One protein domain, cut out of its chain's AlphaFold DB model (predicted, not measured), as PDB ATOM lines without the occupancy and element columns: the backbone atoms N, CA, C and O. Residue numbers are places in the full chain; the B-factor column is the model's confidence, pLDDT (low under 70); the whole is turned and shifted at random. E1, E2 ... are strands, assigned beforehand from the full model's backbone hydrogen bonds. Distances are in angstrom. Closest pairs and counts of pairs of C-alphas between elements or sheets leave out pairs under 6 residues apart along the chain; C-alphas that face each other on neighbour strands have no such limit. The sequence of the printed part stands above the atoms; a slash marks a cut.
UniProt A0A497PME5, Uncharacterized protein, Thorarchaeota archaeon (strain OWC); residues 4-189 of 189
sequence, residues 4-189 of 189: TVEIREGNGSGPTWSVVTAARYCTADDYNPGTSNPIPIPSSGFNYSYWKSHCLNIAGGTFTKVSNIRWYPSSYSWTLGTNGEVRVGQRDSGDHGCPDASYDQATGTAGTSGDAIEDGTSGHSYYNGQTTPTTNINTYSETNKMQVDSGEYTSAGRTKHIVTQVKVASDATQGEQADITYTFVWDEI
ATOM      1  N   THR A   4      43.168  39.398 110.561       96.19
ATOM      2  CA  THR A   4      44.085  38.744 111.500       96.19
ATOM      3  C   THR A   4      45.352  38.396 110.741       96.19
ATOM      4  O   THR A   4      45.285  37.661 109.754       96.19
ATOM      5  N   VAL A   5      46.489  38.922 111.191       96.69
ATOM      6  CA  VAL A   5      47.782  38.736 110.529       96.69
ATOM      7  C   VAL A   5      48.809  38.121 111.466       96.69
ATOM      8  O   VAL A   5      48.775  38.326 112.678       96.69
ATOM      9  N   GLU A   6      49.742  37.383 110.884       97.75
ATOM     10  CA  GLU A   6      50.897  36.806 111.565       97.75
ATOM     11  C   GLU A   6      52.109  36.825 110.629       97.75
ATOM     12  O   GLU A   6      51.956  36.851 109.406       97.75
ATOM     13  N   ILE A   7      53.317  36.801 111.189       98.06
ATOM     14  CA  ILE A   7      54.540  36.663 110.395       98.06
ATOM     15  C   ILE A   7      54.892  35.185 110.288       98.06
ATOM     16  O   ILE A   7      54.836  34.449 111.277       98.06
ATOM     17  N   ARG A   8      55.255  34.751 109.079       98.19
ATOM     18  CA  ARG A   8      55.751  33.397 108.838       98.19
ATOM     19  C   ARG A   8      57.129  33.406 108.204       98.19
ATOM     20  O   ARG A   8      57.394  34.241 107.343       98.19
ATOM     21  N   GLU A   9      57.957  32.448 108.605       98.19
ATOM     22  CA  GLU A   9      59.235  32.130 107.964       98.19
ATOM     23  C   GLU A   9      59.094  30.835 107.155       98.19
ATOM     24  O   GLU A   9      58.488  29.870 107.632       98.19
ATOM     25  N   GLY A  10      59.610  30.837 105.925       97.62
ATOM     26  CA  GLY A  10      59.629  29.680 105.032       97.62
ATOM     27  C   GLY A  10      61.014  29.040 104.961       97.62
ATOM     28  O   GLY A  10      61.982  29.726 104.636       97.62
ATOM     29  N   ASN A  11      61.097  27.730 105.201       96.50
ATOM     30  CA  ASN A  11      62.336  26.953 105.095       96.50
ATOM     31  C   ASN A  11      62.088  25.550 104.496       96.50
ATOM     32  O   ASN A  11      61.006  24.978 104.658       96.50
ATOM     33  N   GLY A  12      63.091  24.982 103.826       96.06
ATOM     34  CA  GLY A  12      63.076  23.660 103.190       96.06
ATOM     35  C   GLY A  12      62.818  23.670 101.675       96.06
ATOM     36  O   GLY A  12      62.178  24.565 101.138       96.06
ATOM     37  N   SER A  13      63.251  22.608 100.979       88.56
ATOM     38  CA  SER A  13      63.115  22.417  99.513       88.56
ATOM     39  C   SER A  13      61.661  22.416  98.992       88.56
ATOM     40  O   SER A  13      61.413  22.652  97.813       88.56
ATOM     41  N   GLY A  14      60.687  22.206  99.877       90.44
ATOM     42  CA  GLY A  14      59.294  22.603  99.698       90.44
ATOM     43  C   GLY A  14      58.897  23.357 100.961       90.44
ATOM     44  O   GLY A  14      58.784  22.708 102.007       90.44
ATOM     45  N   PRO A  15      58.769  24.693 100.917       95.12
ATOM     46  CA  PRO A  15      58.863  25.497 102.122       95.12
ATOM     47  C   PRO A  15      57.751  25.151 103.107       95.12
ATOM     48  O   PRO A  15      56.559  25.239 102.796       95.12
ATOM     49  N   THR A  16      58.152  24.793 104.322       97.00
ATOM     50  CA  THR A  16      57.253  24.786 105.474       97.00
ATOM     51  C   THR A  16      57.209  26.202 106.023       97.00
ATOM     52  O   THR A  16      58.244  26.806 106.277       97.00
ATOM     53  N   TRP A  17      56.000  26.728 106.192       97.56
ATOM     54  CA  TRP A  17      55.777  28.092 106.660       97.56
ATOM     55  C   TRP A  17      55.363  28.103 108.126       97.56
ATOM     56  O   TRP A  17      54.186  27.884 108.441       97.56
ATOM     57  N   SER A  18      56.326  28.382 108.996       97.56
ATOM     58  CA  SER A  18      56.162  28.410 110.450       97.56
ATOM     59  C   SER A  18      55.827  29.816 110.932       97.56
ATOM     60  O   SER A  18      56.397  30.787 110.442       97.56
ATOM     61  N   VAL A  19      54.918  29.941 111.902       97.62
ATOM     62  CA  VAL A  19      54.648  31.227 112.566       97.62
ATOM     63  C   VAL A  19      55.843  31.593 113.438       97.62
ATOM     64  O   VAL A  19      56.280  30.777 114.250       97.62
ATOM     65  N   VAL A  20      56.354  32.814 113.281       96.44
ATOM     66  CA  VAL A  20      57.536  33.293 114.006       96.44
ATOM     67  C   VAL A  20      57.278  34.642 114.667       96.44
ATOM     68  O   VAL A  20      56.616  35.518 114.113       96.44
ATOM     69  N   THR A  21      57.831  34.811 115.864       93.94
ATOM     70  CA  THR A  21      57.923  36.103 116.568       93.94
ATOM     71  C   THR A  21      59.364  36.599 116.681       93.94
ATOM     72  O   THR A  21      59.587  37.759 117.012       93.94
ATOM     73  N   ALA A  22      60.330  35.728 116.389       93.38
ATOM     74  CA  ALA A  22      61.752  36.012 116.292       93.38
ATOM     75  C   ALA A  22      62.380  35.034 115.292       93.38
ATOM     76  O   ALA A  22      61.915  33.901 115.163       93.38
ATOM     77  N   ALA A  23      63.441  35.473 114.623       93.94
ATOM     78  CA  ALA A  23      64.234  34.669 113.702       93.94
ATOM     79  C   ALA A  23      65.718  34.919 113.971       93.94
ATOM     80  O   ALA A  23      66.107  36.011 114.398       93.94
ATOM     81  N   ARG A  24      66.561  33.919 113.706       95.50
ATOM     82  CA  ARG A  24      68.015  34.036 113.868       95.50
ATOM     83  C   ARG A  24      68.721  33.749 112.556       95.50
ATOM     84  O   ARG A  24      68.528  32.695 111.953       95.50
ATOM     85  N   TYR A  25      69.594  34.664 112.147       96.94
ATOM     86  CA  TYR A  25      70.504  34.413 111.038       96.94
ATOM     87  C   TYR A  25      71.567  33.394 111.443       96.94
ATOM     88  O   TYR A  25      72.249  33.544 112.457       96.94
ATOM     89  N   CYS A  26      71.700  32.356 110.631       97.12
ATOM     90  CA  CYS A  26      72.601  31.232 110.836       97.12
ATOM     91  C   CYS A  26      73.018  30.674 109.470       97.12
ATOM     92  O   CYS A  26      72.530  31.118 108.432       97.12
ATOM     93  N   THR A  27      73.916  29.698 109.452       98.06
ATOM     94  CA  THR A  27      74.322  28.968 108.243       98.06
ATOM     95  C   THR A  27      73.490  27.693 108.055       98.06
ATOM     96  O   THR A  27      74.017  26.643 107.709       98.06
ATOM     97  N   ALA A  28      72.188  27.760 108.345       97.00
ATOM     98  CA  ALA A  28      71.258  26.649 108.176       97.00
ATOM     99  C   ALA A  28      69.871  27.132 107.730       97.00
ATOM    100  O   ALA A  28      69.420  28.222 108.086       97.00
ATOM    101  N   ASP A  29      69.175  26.279 106.985       95.44
ATOM    102  CA  ASP A  29      67.814  26.515 106.502       95.44
ATOM    103  C   ASP A  29      66.767  26.069 107.543       95.44
ATOM    104  O   ASP A  29      65.996  25.126 107.352       95.44
ATOM    105  N   ASP A  30      66.810  26.713 108.711       93.94
ATOM    106  CA  ASP A  30      65.987  26.386 109.881       93.94
ATOM    107  C   ASP A  30      65.470  27.660 110.557       93.94
ATOM    108  O   ASP A  30      66.266  28.547 110.876       93.94
ATOM    109  N   TYR A  31      64.160  27.751 110.788       91.56
ATOM    110  CA  TYR A  31      63.518  28.913 111.407       91.56
ATOM    111  C   TYR A  31      63.879  29.096 112.888       91.56
ATOM    112  O   TYR A  31      63.834  30.213 113.402       91.56
ATOM    113  N   ASN A  32      64.270  28.023 113.585       91.19
ATOM    114  CA  ASN A  32      64.659  28.094 114.993       91.19
ATOM    115  C   ASN A  32      65.958  27.317 115.273       91.19
ATOM    116  O   ASN A  32      65.945  26.301 115.970       91.19
ATOM    117  N   PRO A  33      67.112  27.822 114.802       91.75
ATOM    118  CA  PRO A  33      68.397  27.132 114.923       91.75
ATOM    119  C   PRO A  33      68.982  27.174 116.351       91.75
ATOM    120  O   PRO A  33      70.041  26.594 116.613       91.75
ATOM    121  N   GLY A  34      68.352  27.904 117.281       91.25
ATOM    122  CA  GLY A  34      68.909  28.180 118.604       91.25
ATOM    123  C   GLY A  34      70.253  28.908 118.504       91.25
ATOM    124  O   GLY A  34      70.319  30.032 118.014       91.25
ATOM    125  N   THR A  35      71.327  28.279 118.982       90.94
ATOM    126  CA  THR A  35      72.720  28.760 118.864       90.94
ATOM    127  C   THR A  35      73.566  27.918 117.902       90.94
ATOM    128  O   THR A  35      74.776  28.121 117.795       90.94
ATOM    129  N   SER A  36      72.947  26.964 117.202       94.25
ATOM    130  CA  SER A  36      73.630  26.084 116.255       94.25
ATOM    131  C   SER A  36      73.927  26.805 114.940       94.25
ATOM    132  O   SER A  36      73.241  27.757 114.571       94.25
ATOM    133  N   ASN A  37      74.929  26.311 114.205       95.56
ATOM    134  CA  ASN A  37      75.305  26.806 112.876       95.56
ATOM    135  C   ASN A  37      75.532  28.332 112.837       95.56
ATOM    136  O   ASN A  37      74.890  29.031 112.047       95.56
ATOM    137  N   PRO A  38      76.425  28.884 113.683       95.38
ATOM    138  CA  PRO A  38      76.733  30.308 113.639       95.38
ATOM    139  C   PRO A  38      77.333  30.703 112.281       95.38
ATOM    140  O   PRO A  38      77.670  29.859 111.448       95.38
ATOM    141  N   ILE A  39      77.483  32.009 112.070       96.94
ATOM    142  CA  ILE A  39      78.204  32.566 110.923       96.94
ATOM    143  C   ILE A  39      79.617  32.903 111.416       96.94
ATOM    144  O   ILE A  39      79.779  33.898 112.128       96.94
ATOM    145  N   PRO A  40      80.639  32.072 111.147       97.31
ATOM    146  CA  PRO A  40      81.997  32.380 111.570       97.31
ATOM    147  C   PRO A  40      82.523  33.625 110.848       97.31
ATOM    148  O   PRO A  40      82.209  33.864 109.682       97.31
ATOM    149  N   ILE A  41      83.371  34.391 111.531       98.12
ATOM    150  CA  ILE A  41      84.134  35.478 110.910       98.12
ATOM    151  C   ILE A  41      85.179  34.838 109.984       98.12
ATOM    152  O   ILE A  41      85.950  33.992 110.453       98.12
ATOM    153  N   PRO A  42      85.208  35.174 108.684       97.88
ATOM    154  CA  PRO A  42      86.157  34.571 107.757       97.88
ATOM    155  C   PRO A  42      87.578  35.098 107.994       97.88
ATOM    156  O   PRO A  42      87.775  36.205 108.489       97.88
ATOM    157  N   SER A  43      88.593  34.346 107.566       97.00
ATOM    158  CA  SER A  43      89.985  34.828 107.570       97.00
ATOM    159  C   SER A  43      90.244  35.924 106.528       97.00
ATOM    160  O   SER A  43      91.178  36.709 106.674       97.00
ATOM    161  N   SER A  44      89.433  35.970 105.466       96.94
ATOM    162  CA  SER A  44      89.452  36.990 104.415       96.94
ATOM    163  C   SER A  44      88.119  36.997 103.663       96.94
ATOM    164  O   SER A  44      87.423  35.985 103.644       96.94
ATOM    165  N   GLY A  45      87.776  38.109 103.013       96.94
ATOM    166  CA  GLY A  45      86.533  38.210 102.243       96.94
ATOM    167  C   GLY A  45      85.296  38.223 103.140       96.94
ATOM    168  O   GLY A  45      85.293  38.889 104.178       96.94
ATOM    169  N   PHE A  46      84.250  37.509 102.721       98.50
ATOM    170  CA  PHE A  46      82.959  37.492 103.401       98.50
ATOM    171  C   PHE A  46      82.455  36.070 103.626       98.50
ATOM    172  O   PHE A  46      82.565  35.229 102.738       98.50
ATOM    173  N   ASN A  47      81.839  35.855 104.784       98.56
ATOM    174  CA  ASN A  47      80.908  34.756 105.001       98.56
ATOM    175  C   ASN A  47      79.486  35.309 105.038       98.56
ATOM    176  O   ASN A  47      79.258  36.473 105.383       98.56
ATOM    177  N   TYR A  48      78.527  34.452 104.722       98.69
ATOM    178  CA  TYR A  48      77.121  34.808 104.654       98.69
ATOM    179  C   TYR A  48      76.293  33.916 105.573       98.69
ATOM    180  O   TYR A  48      76.622  32.749 105.789       98.69
ATOM    181  N   SER A  49      75.195  34.441 106.109       98.56
ATOM    182  CA  SER A  49      74.128  33.574 106.608       98.56
ATOM    183  C   SER A  49      73.469  32.850 105.440       98.56
ATOM    184  O   SER A  49      73.573  33.274 104.293       98.56
ATOM    185  N   TYR A  50      72.702  31.811 105.724       98.62
ATOM    186  CA  TYR A  50      71.647  31.399 104.809       98.62
ATOM    187  C   TYR A  50      70.627  32.541 104.719       98.62
ATOM    188  O   TYR A  50      70.423  33.272 105.700       98.62
ATOM    189  N   TRP A  51      70.052  32.764 103.538       98.56
ATOM    190  CA  TRP A  51      68.993  33.760 103.414       98.56
ATOM    191  C   TRP A  51      67.718  33.274 104.104       98.56
ATOM    192  O   TRP A  51      67.467  32.078 104.226       98.56
ATOM    193  N   LYS A  52      66.933  34.229 104.594       98.12
ATOM    194  CA  LYS A  52      65.711  34.002 105.357       98.12
ATOM    195  C   LYS A  52      64.529  34.614 104.637       98.12
ATOM    196  O   LYS A  52      64.589  35.774 104.236       98.12
ATOM    197  N   SER A  53      63.453  33.850 104.540       98.31
ATOM    198  CA  SER A  53      62.256  34.222 103.800       98.31
ATOM    199  C   SER A  53      61.098  34.489 104.753       98.31
ATOM    200  O   SER A  53      60.570  33.546 105.338       98.31
ATOM    201  N   HIS A  54      60.685  35.751 104.894       98.44
ATOM    202  CA  HIS A  54      59.610  36.156 105.809       98.44
ATOM    203  C   HIS A  54      58.443  36.805 105.064       98.44
ATOM    204  O   HIS A  54      58.655  37.716 104.264       98.44
ATOM    205  N   CYS A  55      57.207  36.410 105.358       98.06
ATOM    206  CA  CYS A  55      56.007  37.035 104.790       98.06
ATOM    207  C   CYS A  55      55.010  37.463 105.866       98.06
ATOM    208  O   CYS A  55      54.955  36.881 106.956       98.06
ATOM    209  N   LEU A  56      54.142  38.406 105.500       98.38
ATOM    210  CA  LEU A  56      52.890  38.636 106.203       98.38
ATOM    211  C   LEU A  56      51.868  37.590 105.733       98.38
ATOM    212  O   LEU A  56      51.568  37.470 104.545       98.38
ATOM    213  N   ASN A  57      51.343  36.804 106.666       98.06
ATOM    214  CA  ASN A  57      50.256  35.872 106.410       98.06
ATOM    215  C   ASN A  57      48.947  36.472 106.918       98.06
ATOM    216  O   ASN A  57      48.797  36.734 108.112       98.06
ATOM    217  N   ILE A  58      47.984  36.645 106.018       97.69
ATOM    218  CA  ILE A  58      46.617  37.020 106.359       97.69
ATOM    219  C   ILE A  58      45.905  35.734 106.781       97.69
ATOM    220  O   ILE A  58      45.412  34.975 105.948       97.69
ATOM    221  N   ALA A  59      45.897  35.460 108.083       96.44
ATOM    222  CA  ALA A  59      45.384  34.221 108.660       96.44
ATOM    223  C   ALA A  59      43.846  34.140 108.644       96.44
ATOM    224  O   ALA A  59      43.284  33.048 108.714       96.44
ATOM    225  N   GLY A  60      43.159  35.283 108.546       93.94
ATOM    226  CA  GLY A  60      41.702  35.348 108.480       93.94
ATOM    227  C   GLY A  60      41.157  36.676 108.989       93.94
ATOM    228  O   GLY A  60      41.719  37.736 108.726       93.94
ATOM    229  N   GLY A  61      40.057  36.609 109.739       90.00
ATOM    230  CA  GLY A  61      39.339  37.781 110.231       90.00
ATOM    231  C   GLY A  61      38.245  38.236 109.271       90.00
ATOM    232  O   GLY A  61      37.789  37.493 108.403       90.00
ATOM    233  N   THR A  62      37.795  39.467 109.466       90.31
ATOM    234  CA  THR A  62      36.728  40.075 108.673       90.31
ATOM    235  C   THR A  62      37.321  41.307 108.005       90.31
ATOM    236  O   THR A  62      37.501  42.311 108.687       90.31
ATOM    237  N   PHE A  63      37.664  41.220 106.725       94.00
ATOM    238  CA  PHE A  63      38.212  42.320 105.927       94.00
ATOM    239  C   PHE A  63      37.636  42.236 104.513       94.00
ATOM    240  O   PHE A  63      37.226  41.161 104.074       94.00
ATOM    241  N   THR A  64      37.577  43.364 103.814       95.06
ATOM    242  CA  THR A  64      37.193  43.399 102.398       95.06
ATOM    243  C   THR A  64      38.431  43.251 101.535       95.06
ATOM    244  O   THR A  64      38.422  42.519 100.543       95.06
ATOM    245  N   LYS A  65      39.497  43.966 101.910       95.88
ATOM    246  CA  LYS A  65      40.740  43.992 101.152       95.88
ATOM    247  C   LYS A  65      41.946  44.331 102.023       95.88
ATOM    248  O   LYS A  65      41.914  45.309 102.760       95.88
ATOM    249  N   VAL A  66      43.028  43.579 101.847       97.69
ATOM    250  CA  VAL A  66      44.388  43.924 102.288       97.69
ATOM    251  C   VAL A  66      45.245  44.159 101.045       97.69
ATOM    252  O   VAL A  66      45.160  43.400 100.083       97.69
ATOM    253  N   SER A  67      46.047  45.222 101.022       97.88
ATOM    254  CA  SER A  67      46.883  45.566  99.863       97.88
ATOM    255  C   SER A  67      48.097  46.404 100.259       97.88
ATOM    256  O   SER A  67      48.217  46.822 101.411       97.88
ATOM    257  N   ASN A  68      48.983  46.674  99.297       97.69
ATOM    258  CA  ASN A  68      50.103  47.602  99.461       97.69
ATOM    259  C   ASN A  68      50.998  47.264 100.666       97.69
ATOM    260  O   ASN A  68      51.260  48.086 101.559       97.69
ATOM    261  N   ILE A  69      51.428  46.008 100.693       98.62
ATOM    262  CA  ILE A  69      52.241  45.448 101.755       98.62
ATOM    263  C   ILE A  69      53.655  45.982 101.604       98.62
ATOM    264  O   ILE A  69      54.321  45.828 100.575       98.62
ATOM    265  N   ARG A  70      54.101  46.642 102.662       98.69
ATOM    266  CA  ARG A  70      55.382  47.326 102.745       98.69
ATOM    267  C   ARG A  70      56.118  46.882 103.991       98.69
ATOM    268  O   ARG A  70      55.504  46.472 104.973       98.69
ATOM    269  N   TRP A  71      57.435  47.001 103.958       98.69
ATOM    270  CA  TRP A  71      58.302  46.549 105.035       98.69
ATOM    271  C   TRP A  71      59.377  47.579 105.366       98.69
ATOM    272  O   TRP A  71      59.845  48.308 104.490       98.69
ATOM    273  N   TYR A  72      59.771  47.642 106.633       98.56
ATOM    274  CA  TYR A  72      60.955  48.374 107.066       98.56
ATOM    275  C   TYR A  72      61.542  47.774 108.353       98.56
ATOM    276  O   TYR A  72      60.794  47.254 109.187       98.56
ATOM    277  N   PRO A  73      62.867  47.857 108.548       97.69
ATOM    278  CA  PRO A  73      63.507  47.476 109.798       97.69
ATOM    279  C   PRO A  73      63.542  48.647 110.797       97.69
ATOM    280  O   PRO A  73      63.450  49.820 110.425       97.69
ATOM    281  N   SER A  74      63.743  48.338 112.076       96.31
ATOM    282  CA  SER A  74      64.302  49.292 113.033       96.31
ATOM    283  C   SER A  74      65.748  49.619 112.658       96.31
ATOM    284  O   SER A  74      66.426  48.830 111.997       96.31
ATOM    285  N   SER A  75      66.261  50.754 113.130       88.56
ATOM    286  CA  SER A  75      67.699  51.010 113.046       88.56
ATOM    287  C   SER A  75      68.478  49.917 113.783       88.56
ATOM    288  O   SER A  75      68.022  49.381 114.798       88.56
ATOM    289  N   TYR A  76      69.660  49.580 113.267       89.19
ATOM    290  CA  TYR A  76      70.557  48.612 113.887       89.19
ATOM    291  C   TYR A  76      72.019  49.038 113.731       89.19
ATOM    292  O   TYR A  76      72.369  49.807 112.836       89.19
ATOM    293  N   SER A  77      72.882  48.536 114.611       87.06
ATOM    294  CA  SER A  77      74.306  48.892 114.662       87.06
ATOM    295  C   SER A  77      75.193  47.658 114.827       87.06
ATOM    296  O   SER A  77      76.106  47.640 115.654       87.06
ATOM    297  N   TRP A  78      74.883  46.589 114.093       94.88
ATOM    298  CA  TRP A  78      75.674  45.362 114.152       94.88
ATOM    299  C   TRP A  78      77.062  45.604 113.565       94.88
ATOM    300  O   TRP A  78      77.213  46.247 112.526       94.88
ATOM    301  N   THR A  79      78.083  45.067 114.222       94.94
ATOM    302  CA  THR A  79      79.490  45.271 113.849       94.94
ATOM    303  C   THR A  79      79.969  44.144 112.941       94.94
ATOM    304  O   THR A  79      80.759  43.283 113.322       94.94
ATOM    305  N   LEU A  80      79.467  44.152 111.707       97.44
ATOM    306  CA  LEU A  80      79.682  43.090 110.716       97.44
ATOM    307  C   LEU A  80      80.978  43.250 109.902       97.44
ATOM    308  O   LEU A  80      81.207  42.496 108.956       97.44
ATOM    309  N   GLY A  81      81.828  44.203 110.289       97.19
ATOM    310  CA  GLY A  81      83.094  44.518 109.630       97.19
ATOM    311  C   GLY A  81      82.929  45.394 108.386       97.19
ATOM    312  O   GLY A  81      81.830  45.845 108.049       97.19
ATOM    313  N   THR A  82      84.036  45.678 107.709       97.19
ATOM    314  CA  THR A  82      84.082  46.562 106.541       97.19
ATOM    315  C   THR A  82      83.241  45.988 105.398       97.19
ATOM    316  O   THR A  82      83.516  44.901 104.897       97.19
ATOM    317  N   ASN A  83      82.222  46.734 104.952       96.25
ATOM    318  CA  ASN A  83      81.212  46.296 103.972       96.25
ATOM    319  C   ASN A  83      80.382  45.067 104.404       96.25
ATOM    320  O   ASN A  83      79.739  44.433 103.561       96.25
ATOM    321  N   GLY A  84      80.404  44.718 105.692       97.56
ATOM    322  CA  GLY A  84      79.458  43.782 106.282       97.56
ATOM    323  C   GLY A  84      78.119  44.464 106.542       97.56
ATOM    324  O   GLY A  84      78.055  45.640 106.902       97.56
ATOM    325  N   GLU A  85      77.034  43.728 106.354       97.50
ATOM    326  CA  GLU A  85      75.688  44.284 106.419       97.50
ATOM    327  C   GLU A  85      74.621  43.219 106.638       97.50
ATOM    328  O   GLU A  85      74.811  42.041 106.331       97.50
ATOM    329  N   VAL A  86      73.470  43.659 107.137       97.94
ATOM    330  CA  VAL A  86      72.224  42.930 106.942       97.94
ATOM    331  C   VAL A  86      71.621  43.485 105.665       97.94
ATOM    332  O   VAL A  86      71.468  44.699 105.510       97.94
ATOM    333  N   ARG A  87      71.312  42.599 104.732       98.19
ATOM    334  CA  ARG A  87      70.859  42.945 103.391       98.19
ATOM    335  C   ARG A  87      69.538  42.278 103.074       98.19
ATOM    336  O   ARG A  87      69.204  41.245 103.650       98.19
ATOM    337  N   VAL A  88      68.799  42.876 102.153       98.75
ATOM    338  CA  VAL A  88      67.535  42.358 101.634       98.75
ATOM    339  C   VAL A  88      67.608  42.266 100.115       98.75
ATOM    340  O   VAL A  88      68.241  43.109  99.475       98.75
ATOM    341  N   GLY A  89      66.987  41.233  99.549       98.62
ATOM    342  CA  GLY A  89      66.844  41.053  98.110       98.62
ATOM    343  C   GLY A  89      66.083  42.217  97.475       98.62
ATOM    344  O   GLY A  89      65.076  42.687  98.010       98.62
ATOM    345  N   GLN A  90      66.571  42.686  96.332       97.62
ATOM    346  CA  GLN A  90      66.031  43.830  95.613       97.62
ATOM    347  C   GLN A  90      65.849  43.500  94.132       97.62
ATOM    348  O   GLN A  90      66.599  42.729  93.538       97.62
ATOM    349  N   ARG A  91      64.806  44.086  93.543       97.75
ATOM    350  CA  ARG A  91      64.471  43.972  92.121       97.75
ATOM    351  C   ARG A  91      64.701  45.308  91.430       97.75
ATOM    352  O   ARG A  91      64.403  46.351  92.009       97.75
ATOM    353  N   ASP A  92      65.146  45.266  90.181       97.00
ATOM    354  CA  ASP A  92      65.360  46.458  89.353       97.00
ATOM    355  C   ASP A  92      64.033  47.176  89.035       97.00
ATOM    356  O   ASP A  92      64.016  48.364  88.719       97.00
ATOM    357  N   SER A  93      62.902  46.464  89.114       95.25
ATOM    358  CA  SER A  93      61.562  47.016  88.907       95.25
ATOM    359  C   SER A  93      60.476  46.214  89.629       95.25
ATOM    360  O   SER A  93      60.654  45.030  89.928       95.25
ATOM    361  N   GLY A  94      59.330  46.863  89.857       96.06
ATOM    362  CA  GLY A  94      58.160  46.266  90.498       96.06
ATOM    363  C   GLY A  94      58.353  46.015  91.992       96.06
ATOM    364  O   GLY A  94      59.172  46.656  92.649       96.06
ATOM    365  N   ASP A  95      57.571  45.076  92.517       98.19
ATOM    366  CA  ASP A  95      57.673  44.651  93.908       98.19
ATOM    367  C   ASP A  95      59.005  43.944  94.175       98.19
ATOM    368  O   ASP A  95      59.448  43.095  93.397       98.19
ATOM    369  N   HIS A  96      59.617  44.245  95.316       98.44
ATOM    370  CA  HIS A  96      60.865  43.602  95.715       98.44
ATOM    371  C   HIS A  96      60.650  42.282  96.465       98.44
ATOM    372  O   HIS A  96      61.578  41.478  96.570       98.44
ATOM    373  N   GLY A  97      59.437  42.035  96.971       98.56
ATOM    374  CA  GLY A  97      59.097  40.755  97.572       98.56
ATOM    375  C   GLY A  97      59.195  39.628  96.548       98.56
ATOM    376  O   GLY A  97      58.788  39.767  95.391       98.56
ATOM    377  N   CYS A  98      59.745  38.500  96.974       98.56
ATOM    378  CA  CYS A  98      59.764  37.290  96.175       98.56
ATOM    379  C   CYS A  98      58.361  36.636  96.228       98.56
ATOM    380  O   CYS A  98      57.726  36.636  97.285       98.56
ATOM    381  N   PRO A  99      57.789  36.155  95.116       97.69
ATOM    382  CA  PRO A  99      56.534  35.403  95.139       97.69
ATOM    383  C   PRO A  99      56.756  33.953  95.589       97.69
ATOM    384  O   PRO A  99      57.816  33.393  95.332       97.69
ATOM    385  N   ASP A 100      55.732  33.309  96.170       95.94
ATOM    386  CA  ASP A 100      55.793  31.897  96.608       95.94
ATOM    387  C   ASP A 100      56.285  30.953  95.493       95.94
ATOM    388  O   ASP A 100      57.052  30.028  95.745       95.94
ATOM    389  N   ALA A 101      55.885  31.202  94.240       96.19
ATOM    390  CA  ALA A 101      56.295  30.405  93.079       96.19
ATOM    391  C   ALA A 101      57.781  30.557  92.702       96.19
ATOM    392  O   ALA A 101      58.281  29.804  91.870       96.19
ATOM    393  N   SER A 102      58.470  31.544  93.273       97.44
ATOM    394  CA  SER A 102      59.903  31.792  93.097       97.44
ATOM    395  C   SER A 102      60.678  31.635  94.405       97.44
ATOM    396  O   SER A 102      61.825  32.078  94.471       97.44
ATOM    397  N   TYR A 103      60.068  31.027  95.432       98.12
ATOM    398  CA  TYR A 103      60.788  30.620  96.633       98.12
ATOM    399  C   TYR A 103      62.009  29.787  96.241       98.12
ATOM    400  O   TYR A 103      61.900  28.861  95.433       98.12
ATOM    401  N   ASP A 104      63.145  30.110  96.848       97.88
ATOM    402  CA  ASP A 104      64.404  29.417  96.627       97.88
ATOM    403  C   ASP A 104      65.017  29.026  97.971       97.88
ATOM    404  O   ASP A 104      65.156  29.861  98.875       97.88
ATOM    405  N   GLN A 105      65.348  27.745  98.122       97.88
ATOM    406  CA  GLN A 105      65.888  27.224  99.372       97.88
ATOM    407  C   GLN A 105      67.303  27.766  99.584       97.88
ATOM    408  O   GLN A 105      68.129  27.696  98.681       97.88
ATOM    409  N   ALA A 106      67.611  28.245 100.790       97.75
ATOM    410  CA  ALA A 106      68.966  28.675 101.107       97.75
ATOM    411  C   ALA A 106      69.967  27.513 101.083       97.75
ATOM    412  O   ALA A 106      69.748  26.465 101.697       97.75
ATOM    413  N   THR A 107      71.090  27.732 100.401       97.19
ATOM    414  CA  THR A 107      72.187  26.771 100.258       97.19
ATOM    415  C   THR A 107      73.500  27.314 100.825       97.19
ATOM    416  O   THR A 107      73.607  28.468 101.253       97.19
ATOM    417  N   GLY A 108      74.505  26.441 100.888       97.56
ATOM    418  CA  GLY A 108      75.865  26.745 101.320       97.56
ATOM    419  C   GLY A 108      76.452  25.609 102.156       97.56
ATOM    420  O   GLY A 108      75.957  24.484 102.154       97.56
ATOM    421  N   THR A 109      77.476  25.907 102.950       97.81
ATOM    422  CA  THR A 109      78.092  24.953 103.884       97.81
ATOM    423  C   THR A 109      77.744  25.311 105.324       97.81
ATOM    424  O   THR A 109      78.214  26.325 105.855       97.81
ATOM    425  N   ALA A 110      76.949  24.462 105.977       96.81
ATOM    426  CA  ALA A 110      76.545  24.670 107.363       96.81
ATOM    427  C   ALA A 110      77.745  24.786 108.317       96.81
ATOM    428  O   ALA A 110      78.757  24.101 108.170       96.81
ATOM    429  N   GLY A 111      77.645  25.710 109.273       96.06
ATOM    430  CA  GLY A 111      78.727  26.082 110.185       96.06
ATOM    431  C   GLY A 111      79.856  26.901 109.545       96.06
ATOM    432  O   GLY A 111      80.796  27.253 110.252       96.06
ATOM    433  N   THR A 112      79.782  27.203 108.242       97.06
ATOM    434  CA  THR A 112      80.830  27.930 107.503       97.06
ATOM    435  C   THR A 112      80.286  29.180 106.815       97.06
ATOM    436  O   THR A 112      80.611  30.290 107.224       97.06
ATOM    437  N   SER A 113      79.460  29.029 105.781       98.44
ATOM    438  CA  SER A 113      78.870  30.153 105.043       98.44
ATOM    439  C   SER A 113      77.666  29.683 104.236       98.44
ATOM    440  O   SER A 113      77.667  28.569 103.716       98.44
ATOM    441  N   GLY A 114      76.663  30.542 104.099       98.62
ATOM    442  CA  GLY A 114      75.672  30.457 103.031       98.62
ATOM    443  C   GLY A 114      76.245  30.902 101.689       98.62
ATOM    444  O   GLY A 114      77.288  31.566 101.640       98.62
ATOM    445  N   ASP A 115      75.537  30.558 100.622       98.62
ATOM    446  CA  ASP A 115      75.753  31.147  99.304       98.62
ATOM    447  C   ASP A 115      75.185  32.573  99.279       98.62
ATOM    448  O   ASP A 115      74.171  32.880  99.911       98.62
ATOM    449  N   ALA A 116      75.858  33.493  98.597       98.50
ATOM    450  CA  ALA A 116      75.430  34.887  98.527       98.50
ATOM    451  C   ALA A 116      74.188  35.033  97.623       98.50
ATOM    452  O   ALA A 116      74.139  34.416  96.566       98.50
ATOM    453  N   ILE A 117      73.209  35.878  97.986       98.69
ATOM    454  CA  ILE A 117      72.013  36.140  97.150       98.69
ATOM    455  C   ILE A 117      72.382  36.502  95.700       98.69
ATOM    456  O   ILE A 117      71.716  36.062  94.771       98.69
ATOM    457  N   GLU A 118      73.433  37.297  95.513       97.69
ATOM    458  CA  GLU A 118      73.937  37.769  94.222       97.69
ATOM    459  C   GLU A 118      74.831  36.763  93.479       97.69
ATOM    460  O   GLU A 118      75.312  37.077  92.391       97.69
ATOM    461  N   ASP A 119      75.099  35.583  94.046       97.81
ATOM    462  CA  ASP A 119      75.949  34.591  93.389       97.81
ATOM    463  C   ASP A 119      75.313  34.085  92.081       97.81
ATOM    464  O   ASP A 119      74.132  33.731  92.009       97.81
ATOM    465  N   GLY A 120      76.109  34.050  91.011       95.88
ATOM    466  CA  GLY A 120      75.621  33.714  89.673       95.88
ATOM    467  C   GLY A 120      75.309  32.231  89.454       95.88
ATOM    468  O   GLY A 120      74.692  31.896  88.446       95.88
ATOM    469  N   THR A 121      75.744  31.344  90.355       95.69
ATOM    470  CA  THR A 121      75.560  29.888  90.236       95.69
ATOM    471  C   THR A 121      74.592  29.359  91.287       95.69
ATOM    472  O   THR A 121      73.646  28.657  90.941       95.69
ATOM    473  N   SER A 122      74.828  29.710  92.549       97.12
ATOM    474  CA  SER A 122      74.094  29.219  93.719       97.12
ATOM    475  C   SER A 122      73.301  30.315  94.429       97.12
ATOM    476  O   SER A 122      72.732  30.071  95.489       97.12
ATOM    477  N   GLY A 123      73.293  31.542  93.903       97.75
ATOM    478  CA  GLY A 123      72.535  32.636  94.493       97.75
ATOM    479  C   GLY A 123      71.037  32.481  94.281       97.75
ATOM    480  O   GLY A 123      70.571  31.682  93.467       97.75
ATOM    481  N   HIS A 124      70.272  33.294  95.001       98.31
ATOM    482  CA  HIS A 124      68.819  33.229  94.964       98.31
ATOM    483  C   HIS A 124      68.309  33.598  93.562       98.31
ATOM    484  O   HIS A 124      68.406  34.752  93.130       98.31
ATOM    485  N   SER A 125      67.685  32.643  92.876       97.50
ATOM    486  CA  SER A 125      67.286  32.728  91.460       97.50
ATOM    487  C   SER A 125      66.383  33.921  91.116       97.50
ATOM    488  O   SER A 125      66.462  34.489  90.027       97.50
ATOM    489  N   TYR A 126      65.533  34.350  92.053       98.19
ATOM    490  CA  TYR A 126      64.692  35.539  91.874       98.19
ATOM    491  C   TYR A 126      65.466  36.879  91.858       98.19
ATOM    492  O   TYR A 126      64.967  37.860  91.298       98.19
ATOM    493  N   TYR A 127      66.668  36.949  92.440       98.56
ATOM    494  CA  TYR A 127      67.413  38.203  92.634       98.56
ATOM    495  C   TYR A 127      68.776  38.242  91.931       98.56
ATOM    496  O   TYR A 127      69.201  39.318  91.520       98.56
ATOM    497  N   ASN A 128      69.461  37.109  91.755       97.06
ATOM    498  CA  ASN A 128      70.854  37.081  91.286       97.06
ATOM    499  C   ASN A 128      71.083  37.697  89.889       97.06
ATOM    500  O   ASN A 128      72.175  38.175  89.599       97.06
ATOM    501  N   GLY A 129      70.055  37.743  89.038       96.12
ATOM    502  CA  GLY A 129      70.109  38.384  87.720       96.12
ATOM    503  C   GLY A 129      69.789  39.884  87.698       96.12
ATOM    504  O   GLY A 129      69.652  40.442  86.612       96.12
ATOM    505  N   GLN A 130      69.567  40.528  88.846       97.62
ATOM    506  CA  GLN A 130      69.288  41.969  88.924       97.62
ATOM    507  C   GLN A 130      70.580  42.797  88.869       97.62
ATOM    508  O   GLN A 130      71.658  42.309  89.193       97.62
ATOM    509  N   THR A 131      70.472  44.071  88.495       97.38
ATOM    510  CA  THR A 131      71.612  45.004  88.482       97.38
ATOM    511  C   THR A 131      72.098  45.294  89.900       97.38
ATOM    512  O   THR A 131      73.301  45.336  90.153       97.38
ATOM    513  N   THR A 132      71.152  45.437  90.832       96.69
ATOM    514  CA  THR A 132      71.419  45.559  92.271       96.69
ATOM    515  C   THR A 132      70.620  44.481  93.017       96.69
ATOM    516  O   THR A 132      69.534  44.770  93.516       96.69
ATOM    517  N   PRO A 133      71.117  43.225  93.089       97.75
ATOM    518  CA  PRO A 133      70.389  42.090  93.679       97.75
ATOM    519  C   PRO A 133      70.042  42.250  95.153       97.75
ATOM    520  O   PRO A 133      69.105  41.623  95.642       97.75
ATOM    521  N   THR A 134      70.813  43.062  95.877       98.44
ATOM    522  CA  THR A 134      70.615  43.316  97.301       98.44
ATOM    523  C   THR A 134      70.893  44.767  97.647       98.44
ATOM    524  O   THR A 134      71.793  45.378  97.075       98.44
ATOM    525  N   THR A 135      70.218  45.266  98.678       97.69
ATOM    526  CA  THR A 135      70.582  46.508  99.371       97.69
ATOM    527  C   THR A 135      70.732  46.251 100.861       97.69
ATOM    528  O   THR A 135      70.068  45.377 101.425       97.69
ATOM    529  N   ASN A 136      71.551  47.067 101.518       97.44
ATOM    530  CA  ASN A 136      71.551  47.191 102.967       97.44
ATOM    531  C   ASN A 136      70.137  47.511 103.474       97.44
ATOM    532  O   ASN A 136      69.454  48.374 102.908       97.44
ATOM    533  N   ILE A 137      69.702  46.859 104.554       97.38
ATOM    534  CA  ILE A 137      68.365  47.102 105.108       97.38
ATOM    535  C   ILE A 137      68.220  48.511 105.704       97.38
ATOM    536  O   ILE A 137      67.108  49.026 105.730       97.38
ATOM    537  N   ASN A 138      69.319  49.166 106.109       95.44
ATOM    538  CA  ASN A 138      69.304  50.545 106.621       95.44
ATOM    539  C   ASN A 138      68.897  51.586 105.562       95.44
ATOM    540  O   ASN A 138      68.627  52.735 105.909       95.44
ATOM    541  N   THR A 139      68.842  51.210 104.281       96.31
ATOM    542  CA  THR A 139      68.240  52.043 103.227       96.31
ATOM    543  C   THR A 139      66.743  52.259 103.475       96.31
ATOM    544  O   THR A 139      66.190  53.286 103.070       96.31
ATOM    545  N   TYR A 140      66.083  51.309 104.143       97.88
ATOM    546  CA  TYR A 140      64.666  51.376 104.469       97.88
ATOM    547  C   TYR A 140      64.440  51.836 105.907       97.88
ATOM    548  O   TYR A 140      65.236  51.595 106.811       97.88
ATOM    549  N   SER A 141      63.322  52.517 106.113       97.75
ATOM    550  CA  SER A 141      62.924  53.077 107.398       97.75
ATOM    551  C   SER A 141      61.411  53.248 107.444       97.75
ATOM    552  O   SER A 141      60.706  53.034 106.456       97.75
ATOM    553  N   GLU A 142      60.892  53.707 108.578       97.44
ATOM    554  CA  GLU A 142      59.478  54.053 108.682       97.44
ATOM    555  C   GLU A 142      59.055  55.114 107.649       97.44
ATOM    556  O   GLU A 142      57.928  55.085 107.160       97.44
ATOM    557  N   THR A 143      59.935  56.034 107.257       97.25
ATOM    558  CA  THR A 143      59.616  57.066 106.257       97.25
ATOM    559  C   THR A 143      59.955  56.646 104.826       97.25
ATOM    560  O   THR A 143      59.397  57.216 103.891       97.25
ATOM    561  N   ASN A 144      60.803  55.630 104.644       97.25
ATOM    562  CA  ASN A 144      61.161  55.049 103.352       97.25
ATOM    563  C   ASN A 144      60.952  53.530 103.377       97.25
ATOM    564  O   ASN A 144      61.887  52.766 103.610       97.25
ATOM    565  N   LYS A 145      59.710  53.086 103.186       98.31
ATOM    566  CA  LYS A 145      59.352  51.667 103.293       98.31
ATOM    567  C   LYS A 145      59.606  50.935 101.975       98.31
ATOM    568  O   LYS A 145      59.315  51.460 100.904       98.31
ATOM    569  N   MET A 146      60.078  49.698 102.059       98.38
ATOM    570  CA  MET A 146      60.222  48.795 100.920       98.38
ATOM    571  C   MET A 146      58.846  48.339 100.432       98.38
ATOM    572  O   MET A 146      58.057  47.847 101.240       98.38
ATOM    573  N   GLN A 147      58.563  48.441  99.130       98.56
ATOM    574  CA  GLN A 147      57.387  47.795  98.537       98.56
ATOM    575  C   GLN A 147      57.632  46.286  98.436       98.56
ATOM    576  O   GLN A 147      58.475  45.839  97.652       98.56
ATOM    577  N   VAL A 148      56.902  45.499  99.228       98.69
ATOM    578  CA  VAL A 148      57.020  44.033  99.228       98.69
ATOM    579  C   VAL A 148      56.011  43.421  98.275       98.69
ATOM    580  O   VAL A 148      56.372  42.550  97.490       98.69
ATOM    581  N   ASP A 149      54.763  43.880  98.336       98.62
ATOM    582  CA  ASP A 149      53.677  43.342  97.529       98.62
ATOM    583  C   ASP A 149      52.624  44.413  97.250       98.62
ATOM    584  O   ASP A 149      51.994  44.950  98.161       98.62
ATOM    585  N   SER A 150      52.447  44.764  95.982       98.00
ATOM    586  CA  SER A 150      51.390  45.672  95.531       98.00
ATOM    587  C   SER A 150      50.068  44.952  95.243       98.00
ATOM    588  O   SER A 150      49.076  45.618  94.944       98.00
ATOM    589  N   GLY A 151      50.032  43.618  95.351       96.50
ATOM    590  CA  GLY A 151      48.842  42.805  95.131       96.50
ATOM    591  C   GLY A 151      47.701  43.095  96.109       96.50
ATOM    592  O   GLY A 151      47.892  43.626  97.206       96.50
ATOM    593  N   GLU A 152      46.490  42.723  95.692       96.81
ATOM    594  CA  GLU A 152      45.275  42.840  96.495       96.81
ATOM    595  C   GLU A 152      44.811  41.462  96.980       96.81
ATOM    596  O   GLU A 152      44.695  40.514  96.204       96.81
ATOM    597  N   TYR A 153      44.485  41.380  98.267       97.19
ATOM    598  CA  TYR A 153      44.020  40.178  98.943       97.19
ATOM    599  C   TYR A 153      42.599  40.398  99.445       97.19
ATOM    600  O   TYR A 153      42.366  41.221 100.328       97.19
ATOM    601  N   THR A 154      41.645  39.648  98.897       96.62
ATOM    602  CA  THR A 154      40.229  39.643  99.321       96.62
ATOM    603  C   THR A 154      39.859  38.389 100.119       96.62
ATOM    604  O   THR A 154      38.712  38.202 100.518       96.62
ATOM    605  N   SER A 155      40.841  37.520 100.362       96.00
ATOM    606  CA  SER A 155      40.734  36.311 101.173       96.00
ATOM    607  C   SER A 155      42.040  36.062 101.923       96.00
ATOM    608  O   SER A 155      43.068  36.662 101.611       96.00
ATOM    609  N   ALA A 156      42.001  35.161 102.907       96.44
ATOM    610  CA  ALA A 156      43.194  34.704 103.615       96.44
ATOM    611  C   ALA A 156      44.258  34.167 102.641       96.44
ATOM    612  O   ALA A 156      43.927  33.583 101.605       96.44
ATOM    613  N   GLY A 157      45.530  34.355 102.987       96.44
ATOM    614  CA  GLY A 157      46.661  33.975 102.147       96.44
ATOM    615  C   GLY A 157      47.966  34.648 102.563       96.44
ATOM    616  O   GLY A 157      47.979  35.561 103.390       96.44
ATOM    617  N   ARG A 158      49.071  34.188 101.973       97.12
ATOM    618  CA  ARG A 158      50.395  34.788 102.162       97.12
ATOM    619  C   ARG A 158      50.655  35.874 101.128       97.12
ATOM    620  O   ARG A 158      50.315  35.717  99.952       97.12
ATOM    621  N   THR A 159      51.286  36.946 101.583       98.25
ATOM    622  CA  THR A 159      51.892  37.952 100.711       98.25
ATOM    623  C   THR A 159      53.181  37.415 100.104       98.25
ATOM    624  O   THR A 159      53.728  36.417 100.581       98.25
ATOM    625  N   LYS A 160      53.748  38.130  99.130       98.62
ATOM    626  CA  LYS A 160      55.174  37.981  98.807       98.62
ATOM    627  C   LYS A 160      56.031  38.092 100.077       98.62
ATOM    628  O   LYS A 160      55.702  38.840 101.004       98.62
ATOM    629  N   HIS A 161      57.132  37.350 100.108       98.19
ATOM    630  CA  HIS A 161      58.115  37.370 101.195       98.19
ATOM    631  C   HIS A 161      59.281  38.322 100.916       98.19
ATOM    632  O   HIS A 161      59.741  38.447  99.781       98.19
ATOM    633  N   ILE A 162      59.790  38.960 101.971       98.62
ATOM    634  CA  ILE A 162      61.131  39.550 101.957       98.62
ATOM    635  C   ILE A 162      62.162  38.431 102.094       98.62
ATOM    636  O   ILE A 162      61.933  37.466 102.826       98.62
ATOM    637  N   VAL A 163      63.305  38.596 101.434       98.69
ATOM    638  CA  VAL A 163      64.441  37.678 101.550       98.69
ATOM    639  C   VAL A 163      65.625  38.446 102.105       98.69
ATOM    640  O   VAL A 163      66.125  39.360 101.454       98.69
ATOM    641  N   THR A 164      66.056  38.112 103.315       98.56
ATOM    642  CA  THR A 164      67.127  38.820 104.022       98.56
ATOM    643  C   THR A 164      68.324  37.920 104.289       98.56
ATOM    644  O   THR A 164      68.189  36.709 104.426       98.56
ATOM    645  N   GLN A 165      69.519  38.497 104.373       98.69
ATOM    646  CA  GLN A 165      70.756  37.761 104.624       98.69
ATOM    647  C   GLN A 165      71.738  38.628 105.410       98.69
ATOM    648  O   GLN A 165      71.711  39.852 105.317       98.69
ATOM    649  N   VAL A 166      72.635  38.003 106.166       98.31
ATOM    650  CA  VAL A 166      73.758  38.684 106.818       98.31
ATOM    651  C   VAL A 166      75.030  38.413 106.032       98.31
ATOM    652  O   VAL A 166      75.301  37.271 105.672       98.31
ATOM    653  N   LYS A 167      75.817  39.459 105.803       98.50
ATOM    654  CA  LYS A 167      77.158  39.430 105.222       98.50
ATOM    655  C   LYS A 167      78.160  39.870 106.286       98.50
ATOM    656  O   LYS A 167      78.049  40.978 106.805       98.50
ATOM    657  N   VAL A 168      79.128  39.014 106.602       98.50
ATOM    658  CA  VAL A 168      80.129  39.223 107.660       98.50
ATOM    659  C   VAL A 168      81.515  39.302 107.035       98.50
ATOM    660  O   VAL A 168      81.929  38.370 106.347       98.50
ATOM    661  N   ALA A 169      82.233  40.396 107.275       98.50
ATOM    662  CA  ALA A 169      83.609  40.589 106.825       98.50
ATOM    663  C   ALA A 169      84.629  40.033 107.833       98.50
ATOM    664  O   ALA A 169      84.297  39.741 108.982       98.50
ATOM    665  N   SER A 170      85.891  39.911 107.418       98.06
ATOM    666  CA  SER A 170      86.974  39.350 108.245       98.06
ATOM    667  C   SER A 170      87.372  40.193 109.465       98.06
ATOM    668  O   SER A 170      88.034  39.694 110.368       98.06
ATOM    669  N   ASP A 171      86.996  41.471 109.493       97.62
ATOM    670  CA  ASP A 171      87.247  42.435 110.574       97.62
ATOM    671  C   ASP A 171      85.993  42.718 111.428       97.62
ATOM    672  O   ASP A 171      85.936  43.706 112.160       97.62
ATOM    673  N   ALA A 172      84.972  41.861 111.334       97.75
ATOM    674  CA  ALA A 172      83.790  41.921 112.187       97.75
ATOM    675  C   ALA A 172      84.123  41.683 113.671       97.75
ATOM    676  O   ALA A 172      85.159  41.115 114.020       97.75
ATOM    677  N   THR A 173      83.208  42.066 114.566       95.62
ATOM    678  CA  THR A 173      83.332  41.734 115.994       95.62
ATOM    679  C   THR A 173      82.573  40.450 116.302       95.62
ATOM    680  O   THR A 173      81.397  40.312 115.961       95.62
ATOM    681  N   GLN A 174      83.227  39.511 116.986       93.06
ATOM    682  CA  GLN A 174      82.573  38.285 117.434       93.06
ATOM    683  C   GLN A 174      81.570  38.587 118.551       93.06
ATOM    684  O   GLN A 174      81.890  39.280 119.514       93.06
ATOM    685  N   GLY A 175      80.379  38.000 118.458       91.38
ATOM    686  CA  GLY A 175      79.391  38.048 119.527       91.38
ATOM    687  C   GLY A 175      77.964  37.983 119.012       91.38
ATOM    688  O   GLY A 175      77.698  38.171 117.821       91.38
ATOM    689  N   GLU A 176      77.047  37.717 119.937       90.50
ATOM    690  CA  GLU A 176      75.620  37.876 119.694       90.50
ATOM    691  C   GLU A 176      75.306  39.351 119.445       90.50
ATOM    692  O   GLU A 176      75.761  40.234 120.173       90.50
ATOM    693  N   GLN A 177      74.564  39.609 118.374       93.19
ATOM    694  CA  GLN A 177      74.135  40.953 118.028       93.19
ATOM    695  C   GLN A 177      72.781  41.239 118.680       93.19
ATOM    696  O   GLN A 177      71.995  40.322 118.901       93.19
ATOM    697  N   ALA A 178      72.515  42.511 118.981       93.50
ATOM    698  CA  ALA A 178      71.242  42.922 119.561       93.50
ATOM    699  C   ALA A 178      70.073  42.658 118.600       93.50
ATOM    700  O   ALA A 178      70.228  42.798 117.386       93.50
ATOM    701  N   ASP A 179      68.903  42.348 119.151       93.88
ATOM    702  CA  ASP A 179      67.695  42.134 118.359       93.88
ATOM    703  C   ASP A 179      67.328  43.370 117.527       93.88
ATOM    704  O   ASP A 179      67.526  44.518 117.938       93.88
ATOM    705  N   ILE A 180      66.770  43.114 116.346       94.81
ATOM    706  CA  ILE A 180      66.250  44.133 115.432       94.81
ATOM    707  C   ILE A 180      64.799  43.800 115.104       94.81
ATOM    708  O   ILE A 180      64.444  42.631 114.947       94.81
ATOM    709  N   THR A 181      63.959  44.821 114.975       96.81
ATOM    710  CA  THR A 181      62.534  44.632 114.693       96.81
ATOM    711  C   THR A 181      62.262  44.841 113.216       96.81
ATOM    712  O   THR A 181      62.617  45.870 112.650       96.81
ATOM    713  N   TYR A 182      61.589  43.879 112.594       97.50
ATOM    714  CA  TYR A 182      61.082  43.981 111.230       97.50
ATOM    715  C   TYR A 182      59.587  44.270 111.257       97.50
ATOM    716  O   TYR A 182      58.821  43.523 111.861       97.50
ATOM    717  N   THR A 183      59.173  45.341 110.583       98.12
ATOM    718  CA  THR A 183      57.790  45.813 110.596       98.12
ATOM    719  C   THR A 183      57.184  45.701 109.209       98.12
ATOM    720  O   THR A 183      57.676  46.306 108.258       98.12
ATOM    721  N   PHE A 184      56.078  44.966 109.107       98.31
ATOM    722  CA  PHE A 184      55.199  44.990 107.942       98.31
ATOM    723  C   PHE A 184      54.046  45.962 108.180       98.31
ATOM    724  O   PHE A 184      53.477  46.008 109.269       98.31
ATOM    725  N   VAL A 185      53.685  46.717 107.148       98.19
ATOM    726  CA  VAL A 185      52.501  47.580 107.125       98.19
ATOM    727  C   VAL A 185      51.726  47.345 105.838       98.19
ATOM    728  O   VAL A 185      52.305  46.985 104.815       98.19
ATOM    729  N   TRP A 186      50.422  47.565 105.878       97.94
ATOM    730  CA  TRP A 186      49.521  47.343 104.753       97.94
ATOM    731  C   TRP A 186      48.389  48.365 104.786       97.94
ATOM    732  O   TRP A 186      48.157  49.021 105.802       97.94
ATOM    733  N   ASP A 187      47.704  48.496 103.658       97.12
ATOM    734  CA  ASP A 187      46.443  49.219 103.569       97.12
ATOM    735  C   ASP A 187      45.291  48.212 103.708       97.12
ATOM    736  O   ASP A 187      45.318  47.141 103.090       97.12
ATOM    737  N   GLU A 188      44.282  48.549 104.514       94.00
ATOM    738  CA  GLU A 188      43.140  47.678 104.813       94.00
ATOM    739  C   GLU A 188      41.805  48.419 104.681       94.00
ATOM    740  O   GLU A 188      41.690  49.578 105.090       94.00
ATOM    741  N   ILE A 189      40.806  47.738 104.104       86.94
ATOM    742  CA  ILE A 189      39.420  48.207 103.931       86.94
ATOM    743  C   ILE A 189      38.443  47.098 104.328       86.94
ATOM    744  O   ILE A 189      38.668  45.928 103.933       86.94
TER     745      ILE A 189
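Overview. This is residues 4 to 189 of the 189 residues of an uncharacterized protein of Thorarchaeota archaeon (strain OWC) (UniProt A0A497PME5). With little regular structure, this is an elongated sandwich: the sheet E8, E5, E10 partly face to face with a branched, strongly twisted sheet of E1, E2, E3, E4, E6, E7 and E9. The printed part has 186 residues, 69 in ten named strands, E1 to E10 in order: all strand, both sheets antiparallel. It is compact, radius of gyration of the C-alphas 16.0 A, spanning 54 by 32 by 30 A.

Along the chain. Find C-alpha 4 at (44.085, 38.744, 111.500), where E1, residues 4 to 11, begins. Then come E2, 16 to 19; E3, 46 to 48; E4, 52 to 61; E5, 66 to 73; E6, 85 to 89; E7, 134 to 136; E8, 146 to 153; E9, 157 to 169, 37.8 A long; and E10, 182 to 188, ending at (43.140, 47.678, 104.813).

Arrangement. Look beside E1 for E2, its hairpin partner (N 9 to O 18, 2.9 A), and on the other side E4 (N 6 to O 57, 3.0 A). E9 has E4 (N 54 to O 162, 3.0 A) and E3 (N 47 to O 168, 3.0 A) on one side, E6 (N 87 to O 165, 2.8 A) on the other; E7 forms a hairpin with E6. E5 is inner, between E8 (N 69 to O 149, 2.8 A) and E10 (N 70 to O 185, 2.8 A).

Size, cuts and confidence. The farthest C-alphas, Ser 43 and Thr 64, are 53.7 A apart. The printed part has no cut; the links E2 to E3, E5 to E6, E6 to E7 and E9 to E10 are long. No printed residue is under 70.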